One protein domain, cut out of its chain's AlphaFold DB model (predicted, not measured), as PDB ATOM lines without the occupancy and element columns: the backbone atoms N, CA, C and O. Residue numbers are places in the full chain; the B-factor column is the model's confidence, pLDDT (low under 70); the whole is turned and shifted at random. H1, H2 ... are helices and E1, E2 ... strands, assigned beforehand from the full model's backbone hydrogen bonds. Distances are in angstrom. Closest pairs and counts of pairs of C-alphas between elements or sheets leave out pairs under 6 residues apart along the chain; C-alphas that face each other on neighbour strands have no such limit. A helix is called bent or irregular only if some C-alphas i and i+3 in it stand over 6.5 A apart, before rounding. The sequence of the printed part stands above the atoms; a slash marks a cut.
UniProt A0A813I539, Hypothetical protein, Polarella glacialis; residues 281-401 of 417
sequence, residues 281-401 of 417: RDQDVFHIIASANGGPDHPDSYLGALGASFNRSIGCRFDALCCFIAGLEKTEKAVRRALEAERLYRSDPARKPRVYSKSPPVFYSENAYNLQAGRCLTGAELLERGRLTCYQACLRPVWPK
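This is residues 281 to 401 of the 417 residues of the protein "Hypothetical protein" of Polarella glacialis (UniProt A0A813I539). Two long helices, H3 and H5, meet near their first residues as a wide V, and the short helix H2 packs across H5 there. Beyond H2 lies a two-stranded hairpin of E1 and E2, with H1 folding back along E1; the last residues, 391 to 401, stick out as an arm. The printed part has 121 residues, with five named helices and two named strands in the order E1, E2, H1, H2, H3, H4, H5 along the chain; the class is mostly helix, with helices holding 61 and strands 11 of the 72 residues in named elements, and the sheet E1 - E2 is antiparallel. It is compact, with a radius of gyration of the C-alphas of 14.9 A and spans of 56 by 40 by 27 A.

E1, residues 283 to 287, begins at C-alpha 283 (103.500, 52.005, 196.691). E2 is residues 302 to 307. H1, residues 308 to 317, is irregular: C-alphas 313 and 316 are 9.5 A apart. H2 is residues 319 to 326, and H3, residues 328 to 347, is 28.6 A long. H4 is residues 368 to 373. H5, residues 379 to 395, is 24.0 A long and ends at C-alpha 395 (114.134, 65.856, 174.876).

In the hairpin, N 284 and O 306 are 2.9 A apart, within hydrogen-bond range. The closest C-alphas of E1 and H1 are Asp 284 and Ala 308, 5.1 A. H2 and H5 touch about perpendicular, at 84 degrees, closest at C-alphas 320 and 386, 4.1 A. With residues 328 to 335 alone, H3 touches H5 at a steep tilt of 55 degrees, opposite ways; C-alphas 332 and 379 are closest, 4.4 A. H4 touches no helix. Every O i to N i+4 pair is within hydrogen-bond range in H2, H3, H4 and H5, and 4 of 6 in H1.

C-alphas 350 and 401 are farthest apart, 56.1 A. The printed part has no cut. The links E1 to E2 and H3 to H4 are long. Residues 352 to 357, 395 and 398 to 399 have pLDDT under 70.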
ATOM      1  N   ARG A 281     104.156  48.268 200.684       87.00
ATOM      2  CA  ARG A 281     103.815  49.281 201.706       87.00
ATOM      3  C   ARG A 281     104.107  50.721 201.260       87.00
ATOM      4  O   ARG A 281     103.404  51.633 201.695       87.00
ATOM      5  N   ASP A 282     105.109  50.923 200.416       86.81
ATOM      6  CA  ASP A 282     105.593  52.217 199.917       86.81
ATOM      7  C   ASP A 282     104.972  52.644 198.571       86.81
ATOM      8  O   ASP A 282     105.090  53.807 198.161       86.81
ATOM      9  N   GLN A 283     104.246  51.738 197.916       90.44
ATOM     10  CA  GLN A 283     103.500  52.005 196.691       90.44
ATOM     11  C   GLN A 283     102.127  52.629 196.987       90.44
ATOM     12  O   GLN A 283     101.595  52.540 198.097       90.44
ATOM     13  N   ASP A 284     101.536  53.299 195.999       91.12
ATOM     14  CA  ASP A 284     100.191  53.871 196.093       91.12
ATOM     15  C   ASP A 284      99.418  53.699 194.778       91.12
ATOM     16  O   ASP A 284      99.985  53.446 193.714       91.12
ATOM     17  N   VAL A 285      98.102  53.846 194.871       91.69
ATOM     18  CA  VAL A 285      97.172  53.849 193.745       91.69
ATOM     19  C   VAL A 285      96.895  55.293 193.355       91.69
ATOM     20  O   VAL A 285      96.710  56.153 194.219       91.69
ATOM     21  N   PHE A 286      96.801  55.567 192.061       90.12
ATOM     22  CA  PHE A 286      96.445  56.883 191.545       90.12
ATOM     23  C   PHE A 286      95.373  56.776 190.476       90.12
ATOM     24  O   PHE A 286      95.164  55.715 189.898       90.12
ATOM     25  N   HIS A 287      94.670  57.875 190.228       92.81
ATOM     26  CA  HIS A 287      93.729  57.927 189.122       92.81
ATOM     27  C   HIS A 287      94.462  58.182 187.803       92.81
ATOM     28  O   HIS A 287      95.353  59.026 187.748       92.81
ATOM     29  N   ILE A 288      94.048  57.498 186.738       94.75
ATOM     30  CA  ILE A 288      94.515  57.749 185.364       94.75
ATOM     31  C   ILE A 288      94.068  59.141 184.910       94.75
ATOM     32  O   ILE A 288      94.852  59.915 184.371       94.75
ATOM     33  N   ILE A 289      92.807  59.466 185.195       94.56
ATOM     34  CA  ILE A 289      92.221  60.797 185.035       94.56
ATOM     35  C   ILE A 289      91.929  61.293 186.443       94.56
ATOM     36  O   ILE A 289      91.176  60.647 187.166       94.56
ATOM     37  N   ALA A 290      92.518  62.402 186.881       93.00
ATOM     38  CA  ALA A 290      92.330  62.855 188.254       93.00
ATOM     39  C   ALA A 290      90.859  63.204 188.542       93.00
ATOM     40  O   ALA A 290      90.147  63.723 187.682       93.00
ATOM     41  N   SER A 291      90.407  63.027 189.789       91.50
ATOM     42  CA  SER A 291      89.038  63.415 190.179       91.50
ATOM     43  C   SER A 291      88.753  64.904 189.991       91.50
ATOM     44  O   SER A 291      87.623  65.290 189.712       91.50
ATOM     45  N   ALA A 292      89.787  65.747 190.086       91.81
ATOM     46  CA  ALA A 292      89.691  67.175 189.782       91.81
ATOM     47  C   ALA A 292      89.422  67.468 188.291       91.81
ATOM     48  O   ALA A 292      89.035  68.584 187.964       91.81
ATOM     49  N   ASN A 293      89.608  66.481 187.411       93.31
ATOM     50  CA  ASN A 293      89.393  66.554 185.965       93.31
ATOM     51  C   ASN A 293      88.271  65.605 185.495       93.31
ATOM     52  O   ASN A 293      88.181  65.283 184.308       93.31
ATOM     53  N   GLY A 294      87.430  65.140 186.426       92.44
ATOM     54  CA  GLY A 294      86.271  64.294 186.139       92.44
ATOM     55  C   GLY A 294      86.521  62.794 186.125       92.44
ATOM     56  O   GLY A 294      85.631  62.045 185.730       92.44
ATOM     57  N   GLY A 295      87.683  62.329 186.584       93.38
ATOM     58  CA  GLY A 295      87.910  60.902 186.789       93.38
ATOM     59  C   GLY A 295      87.156  60.354 188.009       93.38
ATOM     60  O   GLY A 295      87.300  60.889 189.115       93.38
ATOM     61  N   PRO A 296      86.350  59.293 187.858       93.50
ATOM     62  CA  PRO A 296      85.565  58.752 188.953       93.50
ATOM     63  C   PRO A 296      86.385  57.817 189.847       93.50
ATOM     64  O   PRO A 296      87.417  57.277 189.452       93.50
ATOM     65  N   ASP A 297      85.869  57.565 191.049       92.94
ATOM     66  CA  ASP A 297      86.388  56.536 191.948       92.94
ATOM     67  C   ASP A 297      85.950  55.140 191.460       92.94
ATOM     68  O   ASP A 297      84.978  54.568 191.954       92.94
ATOM     69  N   HIS A 298      86.635  54.612 190.444       93.62
ATOM     70  CA  HIS A 298      86.333  53.328 189.803       93.62
ATOM     71  C   HIS A 298      87.622  52.513 189.572       93.62
ATOM     72  O   HIS A 298      88.624  53.117 189.194       93.62
ATOM     73  N   PRO A 299      87.615  51.171 189.732       93.19
ATOM     74  CA  PRO A 299      88.760  50.295 189.432       93.19
ATOM     75  C   PRO A 299      89.453  50.593 188.096       93.19
ATOM     76  O   PRO A 299      90.645  50.878 188.070       93.19
ATOM     77  N   ASP A 300      88.678  50.645 187.010       94.31
ATOM     78  CA  ASP A 300      89.154  50.996 185.660       94.31
ATOM     79  C   ASP A 300      89.790  52.391 185.542       94.31
ATOM     80  O   ASP A 300      90.497  52.673 184.579       94.31
ATOM     81  N   SER A 301      89.520  53.292 186.489       93.69
ATOM     82  CA  SER A 301      90.088  54.641 186.524       93.69
ATOM     83  C   SER A 301      91.351  54.724 187.378       93.69
ATOM     84  O   SER A 301      91.906  55.816 187.499       93.69
ATOM     85  N   TYR A 302      91.829  53.611 187.943       93.69
ATOM     86  CA  TYR A 302      93.034  53.564 188.763       93.69
ATOM     87  C   TYR A 302      94.219  52.904 188.062       93.69
ATOM     88  O   TYR A 302      94.100  51.880 187.392       93.69
ATOM     89  N   LEU A 303      95.406  53.444 188.307       90.81
ATOM     90  CA  LEU A 303      96.684  52.852 187.954       90.81
ATOM     91  C   LEU A 303      97.438  52.507 189.250       90.81
ATOM     92  O   LEU A 303      97.431  53.267 190.223       90.81
ATOM     93  N   GLY A 304      97.976  51.288 189.305       85.38
ATOM     94  CA  GLY A 304      98.619  50.728 190.494       85.38
ATOM     95  C   GLY A 304     100.134  50.939 190.513       85.38
ATOM     96  O   GLY A 304     100.728  51.338 189.516       85.38
ATOM     97  N   ALA A 305     100.737  50.622 191.661       75.19
ATOM     98  CA  ALA A 305     102.165  50.326 191.828       75.19
ATOM     99  C   ALA A 305     103.191  51.449 191.555       75.19
ATOM    100  O   ALA A 305     104.383  51.164 191.454       75.19
ATOM    101  N   LEU A 306     102.792  52.724 191.520       79.69
ATOM    102  CA  LEU A 306     103.766  53.825 191.507       79.69
ATOM    103  C   LEU A 306     104.146  54.270 192.924       79.69
ATOM    104  O   LEU A 306     103.353  54.184 193.866       79.69
ATOM    105  N   GLY A 307     105.374  54.770 193.077       82.75
ATOM    106  CA  GLY A 307     105.873  55.267 194.358       82.75
ATOM    107  C   GLY A 307     105.026  56.429 194.891       82.75
ATOM    108  O   GLY A 307     104.707  57.375 194.166       82.75
ATOM    109  N   ALA A 308     104.694  56.408 196.185       78.69
ATOM    110  CA  ALA A 308     103.835  57.426 196.802       78.69
ATOM    111  C   ALA A 308     104.388  58.866 196.683       78.69
ATOM    112  O   ALA A 308     103.635  59.845 196.710       78.69
ATOM    113  N   SER A 309     105.710  59.027 196.569       82.12
ATOM    114  CA  SER A 309     106.365  60.315 196.302       82.12
ATOM    115  C   SER A 309     106.041  60.848 194.904       82.12
ATOM    116  O   SER A 309     105.644  62.008 194.782       82.12
ATOM    117  N   PHE A 310     106.132  59.998 193.878       81.88
ATOM    118  CA  PHE A 310     105.791  60.339 192.500       81.88
ATOM    119  C   PHE A 310     104.329  60.787 192.398       81.88
ATOM    120  O   PHE A 310     104.059  61.890 191.918       81.88
ATOM    121  N   ASN A 311     103.405  60.020 192.983       71.06
ATOM    122  CA  ASN A 311     101.970  60.327 192.949       71.06
ATOM    123  C   ASN A 311     101.632  61.690 193.569       71.06
ATOM    124  O   ASN A 311     100.823  62.448 193.033       71.06
ATOM    125  N   ARG A 312     102.281  62.042 194.685       77.75
ATOM    126  CA  ARG A 312     102.106  63.363 195.312       77.75
ATOM    127  C   ARG A 312     102.673  64.498 194.463       77.75
ATOM    128  O   ARG A 312     102.138  65.601 194.517       77.75
ATOM    129  N   SER A 313     103.737  64.239 193.705       82.06
ATOM    130  CA  SER A 313     104.412  65.263 192.902       82.06
ATOM    131  C   SER A 313     103.650  65.647 191.631       82.06
ATOM    132  O   SER A 313     103.663  66.817 191.250       82.06
ATOM    133  N   ILE A 314     102.951  64.696 191.000       81.88
ATOM    134  CA  ILE A 314     102.212  64.939 189.754       81.88
ATOM    135  C   ILE A 314     100.854  65.624 190.001       81.88
ATOM    136  O   ILE A 314     100.481  66.562 189.291       81.88
ATOM    137  N   GLY A 315     100.115  65.215 191.037       84.25
ATOM    138  CA  GLY A 315      98.764  65.727 191.293       84.25
ATOM    139  C   GLY A 315      97.828  65.587 190.079       84.25
ATOM    140  O   GLY A 315      97.939  64.646 189.305       84.25
ATOM    141  N   CYS A 316      96.904  66.540 189.896       87.50
ATOM    142  CA  CYS A 316      95.929  66.546 188.789       87.50
ATOM    143  C   CYS A 316      96.422  67.219 187.493       87.50
ATOM    144  O   CYS A 316      95.646  67.424 186.560       87.50
ATOM    145  N   ARG A 317      97.690  67.643 187.433       87.56
ATOM    146  CA  ARG A 317      98.218  68.439 186.307       87.56
ATOM    147  C   ARG A 317      98.768  67.588 185.163       87.56
ATOM    148  O   ARG A 317      99.143  68.145 184.137       87.56
ATOM    149  N   PHE A 318      98.850  66.274 185.353       88.31
ATOM    150  CA  PHE A 318      99.562  65.365 184.458       88.31
ATOM    151  C   PHE A 318      98.730  64.140 184.057       88.31
ATOM    152  O   PHE A 318      99.298  63.089 183.781       88.31
ATOM    153  N   ASP A 319      97.405  64.278 183.949       91.50
ATOM    154  CA  ASP A 319      96.521  63.194 183.487       91.50
ATOM    155  C   ASP A 319      97.000  62.599 182.160       91.50
ATOM    156  O   ASP A 319      97.043  61.389 182.010       91.50
ATOM    157  N   ALA A 320      97.463  63.431 181.221       91.06
ATOM    158  CA  ALA A 320      98.005  62.951 179.950       91.06
ATOM    159  C   ALA A 320      99.200  61.995 180.143       91.06
ATOM    160  O   ALA A 320      99.278  60.964 179.481       91.06
ATOM    161  N   LEU A 321     100.112  62.293 181.079       90.25
ATOM    162  CA  LEU A 321     101.225  61.398 181.412       90.25
ATOM    163  C   LEU A 321     100.716  60.106 182.061       90.25
ATOM    164  O   LEU A 321     101.193  59.029 181.719       90.25
ATOM    165  N   CYS A 322      99.735  60.198 182.961       91.50
ATOM    166  CA  CYS A 322      99.108  59.028 183.571       91.50
ATOM    167  C   CYS A 322      98.421  58.138 182.526       91.50
ATOM    168  O   CYS A 322      98.602  56.927 182.576       91.50
ATOM    169  N   CYS A 323      97.711  58.717 181.555       93.19
ATOM    170  CA  CYS A 323      97.131  58.004 180.416       93.19
ATOM    171  C   CYS A 323      98.210  57.311 179.575       93.19
ATOM    172  O   CYS A 323      98.068  56.144 179.229       93.19
ATOM    173  N   PHE A 324      99.322  57.999 179.291       93.00
ATOM    174  CA  PHE A 324     100.449  57.405 178.569       93.00
ATOM    175  C   PHE A 324     101.032  56.187 179.298       93.00
ATOM    176  O   PHE A 324     101.194  55.142 178.677       93.00
ATOM    177  N   ILE A 325     101.279  56.289 180.610       90.88
ATOM    178  CA  ILE A 325     101.775  55.162 181.422       90.88
ATOM    179  C   ILE A 325     100.733  54.034 181.495       90.88
ATOM    180  O   ILE A 325     101.094  52.864 181.497       90.88
ATOM    181  N   ALA A 326      99.443  54.375 181.553       92.31
ATOM    182  CA  ALA A 326      98.354  53.404 181.633       92.31
ATOM    183  C   ALA A 326      98.147  52.604 180.337       92.31
ATOM    184  O   ALA A 326      97.531  51.539 180.378       92.31
ATOM    185  N   GLY A 327      98.616  53.121 179.201       94.00
ATOM    186  CA  GLY A 327      98.358  52.551 177.884       94.00
ATOM    187  C   GLY A 327      96.962  52.883 177.345       94.00
ATOM    188  O   GLY A 327      96.099  53.437 178.038       94.00
ATOM    189  N   LEU A 328      96.749  52.564 176.065       94.31
ATOM    190  CA  LEU A 328      95.544  52.955 175.326       94.31
ATOM    191  C   LEU A 328      94.285  52.327 175.924       94.31
ATOM    192  O   LEU A 328      93.359  53.045 176.296       94.31
ATOM    193  N   GLU A 329      94.282  51.003 176.069       94.62
ATOM    194  CA  GLU A 329      93.112  50.248 176.517       94.62
ATOM    195  C   GLU A 329      92.607  50.738 177.882       94.62
ATOM    196  O   GLU A 329      91.419  51.012 178.073       94.62
ATOM    197  N   LYS A 330      93.524  50.927 178.838       93.50
ATOM    198  CA  LYS A 330      93.175  51.385 180.183       93.50
ATOM    199  C   LYS A 330      92.677  52.820 180.188       93.50
ATOM    200  O   LYS A 330      91.723  53.152 180.891       93.50
ATOM    201  N   THR A 331      93.300  53.666 179.376       95.75
ATOM    202  CA  THR A 331      92.861  55.047 179.201       95.75
ATOM    203  C   THR A 331      91.442  55.094 178.637       95.75
ATOM    204  O   THR A 331      90.610  55.846 179.138       95.75
ATOM    205  N   GLU A 332      91.114  54.264 177.649       95.75
ATOM    206  CA  GLU A 332      89.760  54.190 177.094       95.75
ATOM    207  C   GLU A 332      88.730  53.702 178.116       95.75
ATOM    208  O   GLU A 332      87.648  54.292 178.218       95.75
ATOM    209  N   LYS A 333      89.066  52.679 178.914       95.44
ATOM    210  CA  LYS A 333      88.218  52.231 180.031       95.44
ATOM    211  C   LYS A 333      87.992  53.377 181.031       95.44
ATOM    212  O   LYS A 333      86.845  53.665 181.378       95.44
ATOM    213  N   ALA A 334      89.044  54.100 181.417       95.50
ATOM    214  CA  ALA A 334      88.948  55.240 182.329       95.50
ATOM    215  C   ALA A 334      88.062  56.373 181.776       95.50
ATOM    216  O   ALA A 334      87.202  56.880 182.500       95.50
ATOM    217  N   VAL A 335      88.219  56.738 180.497       96.44
ATOM    218  CA  VAL A 335      87.383  57.748 179.817       96.44
ATOM    219  C   VAL A 335      85.920  57.312 179.781       96.44
ATOM    220  O   VAL A 335      85.028  58.101 180.101       96.44
ATOM    221  N   ARG A 336      85.653  56.045 179.439       95.94
ATOM    222  CA  ARG A 336      84.293  55.491 179.407       95.94
ATOM    223  C   ARG A 336      83.615  55.604 180.772       95.94
ATOM    224  O   ARG A 336      82.482  56.076 180.840       95.94
ATOM    225  N   ARG A 337      84.317  55.243 181.852       94.81
ATOM    226  CA  ARG A 337      83.797  55.376 183.224       94.81
ATOM    227  C   ARG A 337      83.588  56.824 183.638       94.81
ATOM    228  O   ARG A 337      82.606  57.115 184.312       94.81
ATOM    229  N   ALA A 338      84.455  57.738 183.214       94.81
ATOM    230  CA  ALA A 338      84.291  59.160 183.490       94.81
ATOM    231  C   ALA A 338      83.020  59.736 182.844       94.81
ATOM    232  O   ALA A 338      82.242  60.426 183.507       94.81
ATOM    233  N   LEU A 339      82.755  59.380 181.586       95.44
ATOM    234  CA  LEU A 339      81.532  59.767 180.877       95.44
ATOM    235  C   LEU A 339      80.274  59.117 181.476       95.44
ATOM    236  O   LEU A 339      79.231  59.761 181.584       95.44
ATOM    237  N   GLU A 340      80.360  57.853 181.892       93.88
ATOM    238  CA  GLU A 340      79.270  57.155 182.580       93.88
ATOM    239  C   GLU A 340      78.934  57.820 183.925       93.88
ATOM    240  O   GLU A 340      77.766  58.108 184.197       93.88
ATOM    241  N   ALA A 341      79.951  58.126 184.734       91.94
ATOM    242  CA  ALA A 341      79.798  58.809 186.015       91.94
ATOM    243  C   ALA A 341      79.179  60.201 185.850       91.94
ATOM    244  O   ALA A 341      78.283  60.580 186.609       91.94
ATOM    245  N   GLU A 342      79.615  60.944 184.831       94.12
ATOM    246  CA  GLU A 342      79.030  62.228 184.461       94.12
ATOM    247  C   GLU A 342      77.547  62.085 184.090       94.12
ATOM    248  O   GLU A 342      76.707  62.809 184.628       94.12
ATOM    249  N   ARG A 343      77.200  61.134 183.213       93.88
ATOM    250  CA  ARG A 343      75.807  60.880 182.813       93.88
ATOM    251  C   ARG A 343      74.932  60.547 184.021       93.88
ATOM    252  O   ARG A 343      73.839  61.100 184.142       93.88
ATOM    253  N   LEU A 344      75.410  59.671 184.907       90.81
ATOM    254  CA  LEU A 344      74.700  59.295 186.130       90.81
ATOM    255  C   LEU A 344      74.462  60.514 187.023       90.81
ATOM    256  O   LEU A 344      73.319  60.764 187.401       90.81
ATOM    257  N   TYR A 345      75.499  61.314 187.280       89.38
ATOM    258  CA  TYR A 345      75.383  62.521 188.098       89.38
ATOM    259  C   TYR A 345      74.421  63.548 187.488       89.38
ATOM    260  O   TYR A 345      73.619  64.143 188.205       89.38
ATOM    261  N   ARG A 346      74.473  63.764 186.167       91.25
ATOM    262  CA  ARG A 346      73.551  64.681 185.476       91.25
ATOM    263  C   ARG A 346      72.101  64.191 185.551       91.25
ATOM    264  O   ARG A 346      71.201  65.016 185.664       91.25
ATOM    265  N   SER A 347      71.874  62.876 185.493       93.19
ATOM    266  CA  SER A 347      70.529  62.291 185.585       93.19
ATOM    267  C   SER A 347      69.957  62.295 187.005       93.19
ATOM    268  O   SER A 347      68.756  62.486 187.179       93.19
ATOM    269  N   ASP A 348      70.809  62.105 188.012       90.56
ATOM    270  CA  ASP A 348      70.431  62.062 189.420       90.56
ATOM    271  C   ASP A 348      71.566  62.654 190.281       90.56
ATOM    272  O   ASP A 348      72.468  61.935 190.724       90.56
ATOM    273  N   PRO A 349      71.531  63.971 190.558       86.00
ATOM    274  CA  PRO A 349      72.546  64.631 191.376       86.00
ATOM    275  C   PRO A 349      72.593  64.144 192.833       86.00
ATOM    276  O   PRO A 349      73.561  64.439 193.540       86.00
ATOM    277  N   ALA A 350      71.558  63.439 193.314       84.31
ATOM    278  CA  ALA A 350      71.552  62.839 194.647       84.31
ATOM    279  C   ALA A 350      72.378  61.542 194.676       84.31
ATOM    280  O   ALA A 350      73.035  61.257 195.681       84.31
ATOM    281  N   ARG A 351      72.450  60.815 193.554       76.69
ATOM    282  CA  ARG A 351      73.386  59.702 193.327       76.69
ATOM    283  C   ARG A 351      74.783  60.209 192.996       76.69
ATOM    284  O   ARG A 351      75.366  59.820 191.989       76.69
ATOM    285  N   LYS A 352      75.355  61.060 193.851       66.44
ATOM    286  CA  LYS A 352      76.761  61.440 193.702       66.44
ATOM    287  C   LYS A 352      77.586  60.147 193.719       66.44
ATOM    288  O   LYS A 352      77.645  59.511 194.778       66.44
ATOM    289  N   PRO A 353      78.258  59.754 192.613       63.47
ATOM    290  CA  PRO A 353      79.411  58.879 192.760       63.47
ATOM    291  C   PRO A 353      80.291  59.579 193.800       63.47
ATOM    292  O   PRO A 353      80.308  60.811 193.828       63.47
ATOM    293  N   ARG A 354      80.918  58.853 194.729       61.56
ATOM    294  CA  ARG A 354      81.695  59.471 195.817       61.56
ATOM    295  C   ARG A 354      82.877  60.267 195.239       61.56
ATOM    296  O   ARG A 354      83.996  59.787 195.212       61.56
ATOM    297  N   VAL A 355      82.631  61.485 194.765       58.41
ATOM    298  CA  VAL A 355      83.634  62.427 194.284       58.41
ATOM    299  C   VAL A 355      84.047  63.228 195.508       58.41
ATOM    300  O   VAL A 355      83.238  63.927 196.116       58.41
ATOM    301  N   TYR A 356      85.301  63.058 195.916       53.34
ATOM    302  CA  TYR A 356      85.850  63.401 197.235       53.34
ATOM    303  C   TYR A 356      85.984  64.906 197.550       53.34
ATOM    304  O   TYR A 356      86.788  65.315 198.386       53.34
ATOM    305  N   SER A 357      85.213  65.767 196.894       63.12
ATOM    306  CA  SER A 357      85.426  67.210 196.894       63.12
ATOM    307  C   SER A 357      84.236  67.962 197.499       63.12
ATOM    308  O   SER A 357      83.084  67.708 197.159       63.12
ATOM    309  N   LYS A 358      84.523  68.927 198.389       70.56
ATOM    310  CA  LYS A 358      83.538  69.929 198.852       70.56
ATOM    311  C   LYS A 358      83.096  70.861 197.718       70.56
ATOM    312  O   LYS A 358      82.022  71.450 197.800       70.56
ATOM    313  N   SER A 359      83.925  71.001 196.687       76.12
ATOM    314  CA  SER A 359      83.603  71.733 195.468       76.12
ATOM    315  C   SER A 359      82.701  70.889 194.563       76.12
ATOM    316  O   SER A 359      82.779  69.655 194.620       76.12
ATOM    317  N   PRO A 360      81.880  71.527 193.709       79.81
ATOM    318  CA  PRO A 360      81.148  70.828 192.659       79.81
ATOM    319  C   PRO A 360      82.088  69.892 191.885       79.81
ATOM    320  O   PRO A 360      83.240  70.271 191.648       79.81
ATOM    321  N   PRO A 361      81.648  68.672 191.532       84.25
ATOM    322  CA  PRO A 361      82.469  67.790 190.718       84.25
ATOM    323  C   PRO A 361      82.750  68.471 189.379       84.25
ATOM    324  O   PRO A 361      81.843  69.019 188.756       84.25
ATOM    325  N   VAL A 362      84.007  68.434 188.948       91.31
ATOM    326  CA  VAL A 362      84.358  68.783 187.571       91.31
ATOM    327  C   VAL A 362      83.955  67.594 186.718       91.31
ATOM    328  O   VAL A 362      84.383  66.476 186.995       91.31
ATOM    329  N   PHE A 363      83.106  67.807 185.722       94.56
ATOM    330  CA  PHE A 363      82.762  66.747 184.786       94.56
ATOM    331  C   PHE A 363      83.899  66.506 183.805       94.56
ATOM    332  O   PHE A 363      84.660  67.422 183.494       94.56
ATOM    333  N   TYR A 364      84.003  65.278 183.296       95.31
ATOM    334  CA  TYR A 364      85.035  64.968 182.316       95.31
ATOM    335  C   TYR A 364      84.887  65.878 181.102       95.31
ATOM    336  O   TYR A 364      85.853  66.541 180.736       95.31
ATOM    337  N   SER A 365      83.678  66.021 180.550       95.94
ATOM    338  CA  SER A 365      83.408  66.902 179.403       95.94
ATOM    339  C   SER A 365      83.765  68.380 179.625       95.94
ATOM    340  O   SER A 365      83.992  69.107 178.661       95.94
ATOM    341  N   GLU A 366      83.868  68.814 180.882       95.31
ATOM    342  CA  GLU A 366      84.124  70.199 181.288       95.31
ATOM    343  C   GLU A 366      85.551  70.408 181.820       95.31
ATOM    344  O   GLU A 366      85.893  71.498 182.281       95.31
ATOM    345  N   ASN A 367      86.408  69.384 181.772       92.62
ATOM    346  CA  ASN A 367      87.785  69.531 182.221       92.62
ATOM    347  C   ASN A 367      88.592  70.456 181.290       92.62
ATOM    348  O   ASN A 367      88.261  70.661 180.120       92.62
ATOM    349  N   ALA A 368      89.691  71.012 181.807       91.38
ATOM    350  CA  ALA A 368      90.494  71.999 181.083       91.38
ATOM    351  C   ALA A 368      90.992  71.492 179.715       91.38
ATOM    352  O   ALA A 368      91.054  72.264 178.757       91.38
ATOM    353  N   TYR A 369      91.315  70.200 179.605       89.69
ATOM    354  CA  TYR A 369      91.809  69.597 178.366       89.69
ATOM    355  C   TYR A 369      90.733  69.547 177.277       89.69
ATOM    356  O   TYR A 369      91.034  69.837 176.115       89.69
ATOM    357  N   ASN A 370      89.502  69.206 177.663       93.06
ATOM    358  CA  ASN A 370      88.343  69.123 176.781       93.06
ATOM    359  C   ASN A 370      87.846  70.516 176.387       93.06
ATOM    360  O   ASN A 370      87.581  70.762 175.210       93.06
ATOM    361  N   LEU A 371      87.835  71.468 177.327       93.38
ATOM    362  CA  LEU A 371      87.532  72.871 177.032       93.38
ATOM    363  C   LEU A 371      88.531  73.471 176.036       93.38
ATOM    364  O   LEU A 371      88.124  74.129 175.082       93.38
ATOM    365  N   GLN A 372      89.829  73.196 176.200       92.19
ATOM    366  CA  GLN A 372      90.854  73.638 175.250       92.19
ATOM    367  C   GLN A 372      90.671  73.014 173.859       92.19
ATOM    368  O   GLN A 372      90.962  73.654 172.853       92.19
ATOM    369  N   ALA A 373      90.210  71.762 173.792       91.94
ATOM    370  CA  ALA A 373      89.941  71.070 172.535       91.94
ATOM    371  C   ALA A 373      88.599  71.466 171.890       91.94
ATOM    372  O   ALA A 373      88.364  71.129 170.732       91.94
ATOM    373  N   GLY A 374      87.708  72.131 172.634       95.06
ATOM    374  CA  GLY A 374      86.331  72.411 172.217       95.06
ATOM    375  C   GLY A 374      85.439  71.166 172.119       95.06
ATOM    376  O   GLY A 374      84.344  71.247 171.568       95.06
ATOM    377  N   ARG A 375      85.900  70.008 172.613       95.50
ATOM    378  CA  ARG A 375      85.181  68.725 172.605       95.50
ATOM    379  C   ARG A 375      85.787  67.741 173.603       95.50
ATOM    380  O   ARG A 375      86.920  67.917 174.043       95.50
ATOM    381  N   CYS A 376      85.061  66.664 173.897       95.06
ATOM    382  CA  CYS A 376      85.598  65.544 174.665       95.06
ATOM    383  C   CYS A 376      86.720  64.842 173.890       95.06
ATOM    384  O   CYS A 376      86.539  64.450 172.733       95.06
ATOM    385  N   LEU A 377      87.862  64.674 174.546       94.06
ATOM    386  CA  LEU A 377      88.990  63.908 174.042       94.06
ATOM    387  C   LEU A 377      88.747  62.411 174.228       94.06
ATOM    388  O   LEU A 377      88.205  61.978 175.253       94.06
ATOM    389  N   THR A 378      89.174  61.631 173.241       95.56
ATOM    390  CA  THR A 378      89.189  60.168 173.311       95.56
ATOM    391  C   THR A 378      90.383  59.668 174.128       95.56
ATOM    392  O   THR A 378      91.311  60.422 174.436       95.56
ATOM    393  N   GLY A 379      90.383  58.373 174.465       92.75
ATOM    394  CA  GLY A 379      91.526  57.764 175.143       92.75
ATOM    395  C   GLY A 379      92.814  57.848 174.317       92.75
ATOM    396  O   GLY A 379      93.850  58.247 174.846       92.75
ATOM    397  N   ALA A 380      92.732  57.592 173.006       94.06
ATOM    398  CA  ALA A 380      93.860  57.719 172.081       94.06
ATOM    399  C   ALA A 380      94.445  59.139 172.036       94.06
ATOM    400  O   ALA A 380      95.661  59.321 172.021       94.06
ATOM    401  N   GLU A 381      93.598  60.166 172.070       94.44
ATOM    402  CA  GLU A 381      94.061  61.556 172.044       94.44
ATOM    403  C   GLU A 381      94.750  61.968 173.346       94.44
ATOM    404  O   GLU A 381      95.739  62.704 173.322       94.44
ATOM    405  N   LEU A 382      94.249  61.491 174.490       92.44
ATOM    406  CA  LEU A 382      94.911  61.693 175.779       92.44
ATOM    407  C   LEU A 382      96.261  60.975 175.839       92.44
ATOM    408  O   LEU A 382      97.235  61.567 176.308       92.44
ATOM    409  N   LEU A 383      96.323  59.741 175.333       92.12
ATOM    410  CA  LEU A 383      97.558  58.971 175.218       92.12
ATOM    411  C   LEU A 383      98.597  59.732 174.383       92.12
ATOM    412  O   LEU A 383      99.731  59.916 174.827       92.12
ATOM    413  N   GLU A 384      98.203  60.237 173.212       91.19
ATOM    414  CA  GLU A 384      99.105  60.961 172.313       91.19
ATOM    415  C   GLU A 384      99.603  62.272 172.934       91.19
ATOM    416  O   GLU A 384     100.792  62.592 172.873       91.19
ATOM    417  N   ARG A 385      98.729  63.011 173.633       91.88
ATOM    418  CA  ARG A 385      99.146  64.182 174.425       91.88
ATOM    419  C   ARG A 385     100.153  63.807 175.512       91.88
ATOM    420  O   ARG A 385     101.089  64.568 175.767       91.88
ATOM    421  N   GLY A 386      99.979  62.652 176.144       90.69
ATOM    422  CA  GLY A 386     100.913  62.112 177.125       90.69
ATOM    423  C   GLY A 386     102.271  61.784 176.519       90.69
ATOM    424  O   GLY A 386     103.295  62.223 177.045       90.69
ATOM    425  N   ARG A 387     102.276  61.116 175.358       89.06
ATOM    426  CA  ARG A 387     103.480  60.813 174.575       89.06
ATOM    427  C   ARG A 387     104.245  62.084 174.217       89.06
ATOM    428  O   ARG A 387     105.443  62.173 174.474       89.06
ATOM    429  N   LEU A 388     103.548  63.102 173.707       87.38
ATOM    430  CA  LEU A 388     104.135  64.408 173.393       87.38
ATOM    431  C   LEU A 388     104.679  65.117 174.639       87.38
ATOM    432  O   LEU A 388     105.753  65.710 174.583       87.38
ATOM    433  N   THR A 389     103.974  65.040 175.769       85.12
ATOM    434  CA  THR A 389     104.432  65.628 177.039       85.12
ATOM    435  C   THR A 389     105.708  64.947 177.531       85.12
ATOM    436  O   THR A 389     106.653  65.631 177.920       85.12
ATOM    437  N   CYS A 390     105.766  63.614 177.464       84.31
ATOM    438  CA  CYS A 390     106.950  62.829 177.807       84.31
ATOM    439  C   CYS A 390     108.127  63.177 176.883       84.31
ATOM    440  O   CYS A 390     109.203  63.536 177.356       84.31
ATOM    441  N   TYR A 391     107.891  63.200 175.567       82.94
ATOM    442  CA  TYR A 391     108.874  63.615 174.566       82.94
ATOM    443  C   TYR A 391     109.424  65.016 174.869       82.94
ATOM    444  O   TYR A 391     110.635  65.220 174.914       82.94
ATOM    445  N   GLN A 392     108.549  65.989 175.139       81.19
ATOM    446  CA  GLN A 392     108.954  67.350 175.481       81.19
ATOM    447  C   GLN A 392     109.736  67.408 176.795       81.19
ATOM    448  O   GLN A 392     110.727  68.126 176.870       81.19
ATOM    449  N   ALA A 393     109.331  66.668 177.825       79.25
ATOM    450  CA  ALA A 393     110.035  66.655 179.103       79.25
ATOM    451  C   ALA A 393     111.443  66.047 178.979       79.25
ATOM    452  O   ALA A 393     112.401  66.616 179.501       79.25
ATOM    453  N   CYS A 394     111.576  64.939 178.247       79.25
ATOM    454  CA  CYS A 394     112.834  64.214 178.094       79.25
ATOM    455  C   CYS A 394     113.788  64.886 177.098       79.25
ATOM    456  O   CYS A 394     114.986  64.987 177.356       79.25
ATOM    457  N   LEU A 395     113.280  65.385 175.968       68.38
ATOM    458  CA  LEU A 395     114.134  65.856 174.876       68.38
ATOM    459  C   LEU A 395     114.341  67.360 174.863       68.38
ATOM    460  O   LEU A 395     115.400  67.798 174.426       68.38
ATOM    461  N   ARG A 396     113.417  68.182 175.370       72.44
ATOM    462  CA  ARG A 396     113.593  69.648 175.363       72.44
ATOM    463  C   ARG A 396     114.860  70.126 176.092       72.44
ATOM    464  O   ARG A 396     115.474  71.065 175.590       72.44
ATOM    465  N   PRO A 397     115.309  69.516 177.207       73.62
ATOM    466  CA  PRO A 397     116.579  69.887 177.839       73.62
ATOM    467  C   PRO A 397     117.812  69.507 177.002       73.62
ATOM    468  O   PRO A 397     118.868  70.133 177.118       73.62
ATOM    469  N   VAL A 398     117.688  68.478 176.162       68.31
ATOM    470  CA  VAL A 398     118.783  67.903 175.366       68.31
ATOM    471  C   VAL A 398     118.811  68.485 173.946       68.31
ATOM    472  O   VAL A 398     119.871  68.585 173.333       68.31
ATOM    473  N   TRP A 399     117.672  68.960 173.442       62.38
ATOM    474  CA  TRP A 399     117.487  69.445 172.076       62.38
ATOM    475  C   TRP A 399     118.430  70.595 171.684       62.38
ATOM    476  O   TRP A 399     119.054  70.504 170.626       62.38
ATOM    477  N   PRO A 400     118.662  71.627 172.524       70.62
ATOM    478  CA  PRO A 400     119.648  72.662 172.210       70.62
ATOM    479  C   PRO A 400     121.077  72.109 172.104       70.62
ATOM    480  O   PRO A 400     121.867  72.580 171.287       70.62
ATOM    481  N   LYS A 401     121.409  71.075 172.891       71.19
ATOM    482  CA  LYS A 401     122.720  70.414 172.829       71.19
ATOM    483  C   LYS A 401     122.859  69.598 171.541       71.19
ATOM    484  O   LYS A 401     123.901  69.681 170.893       71.19
TER     485      LYS A 401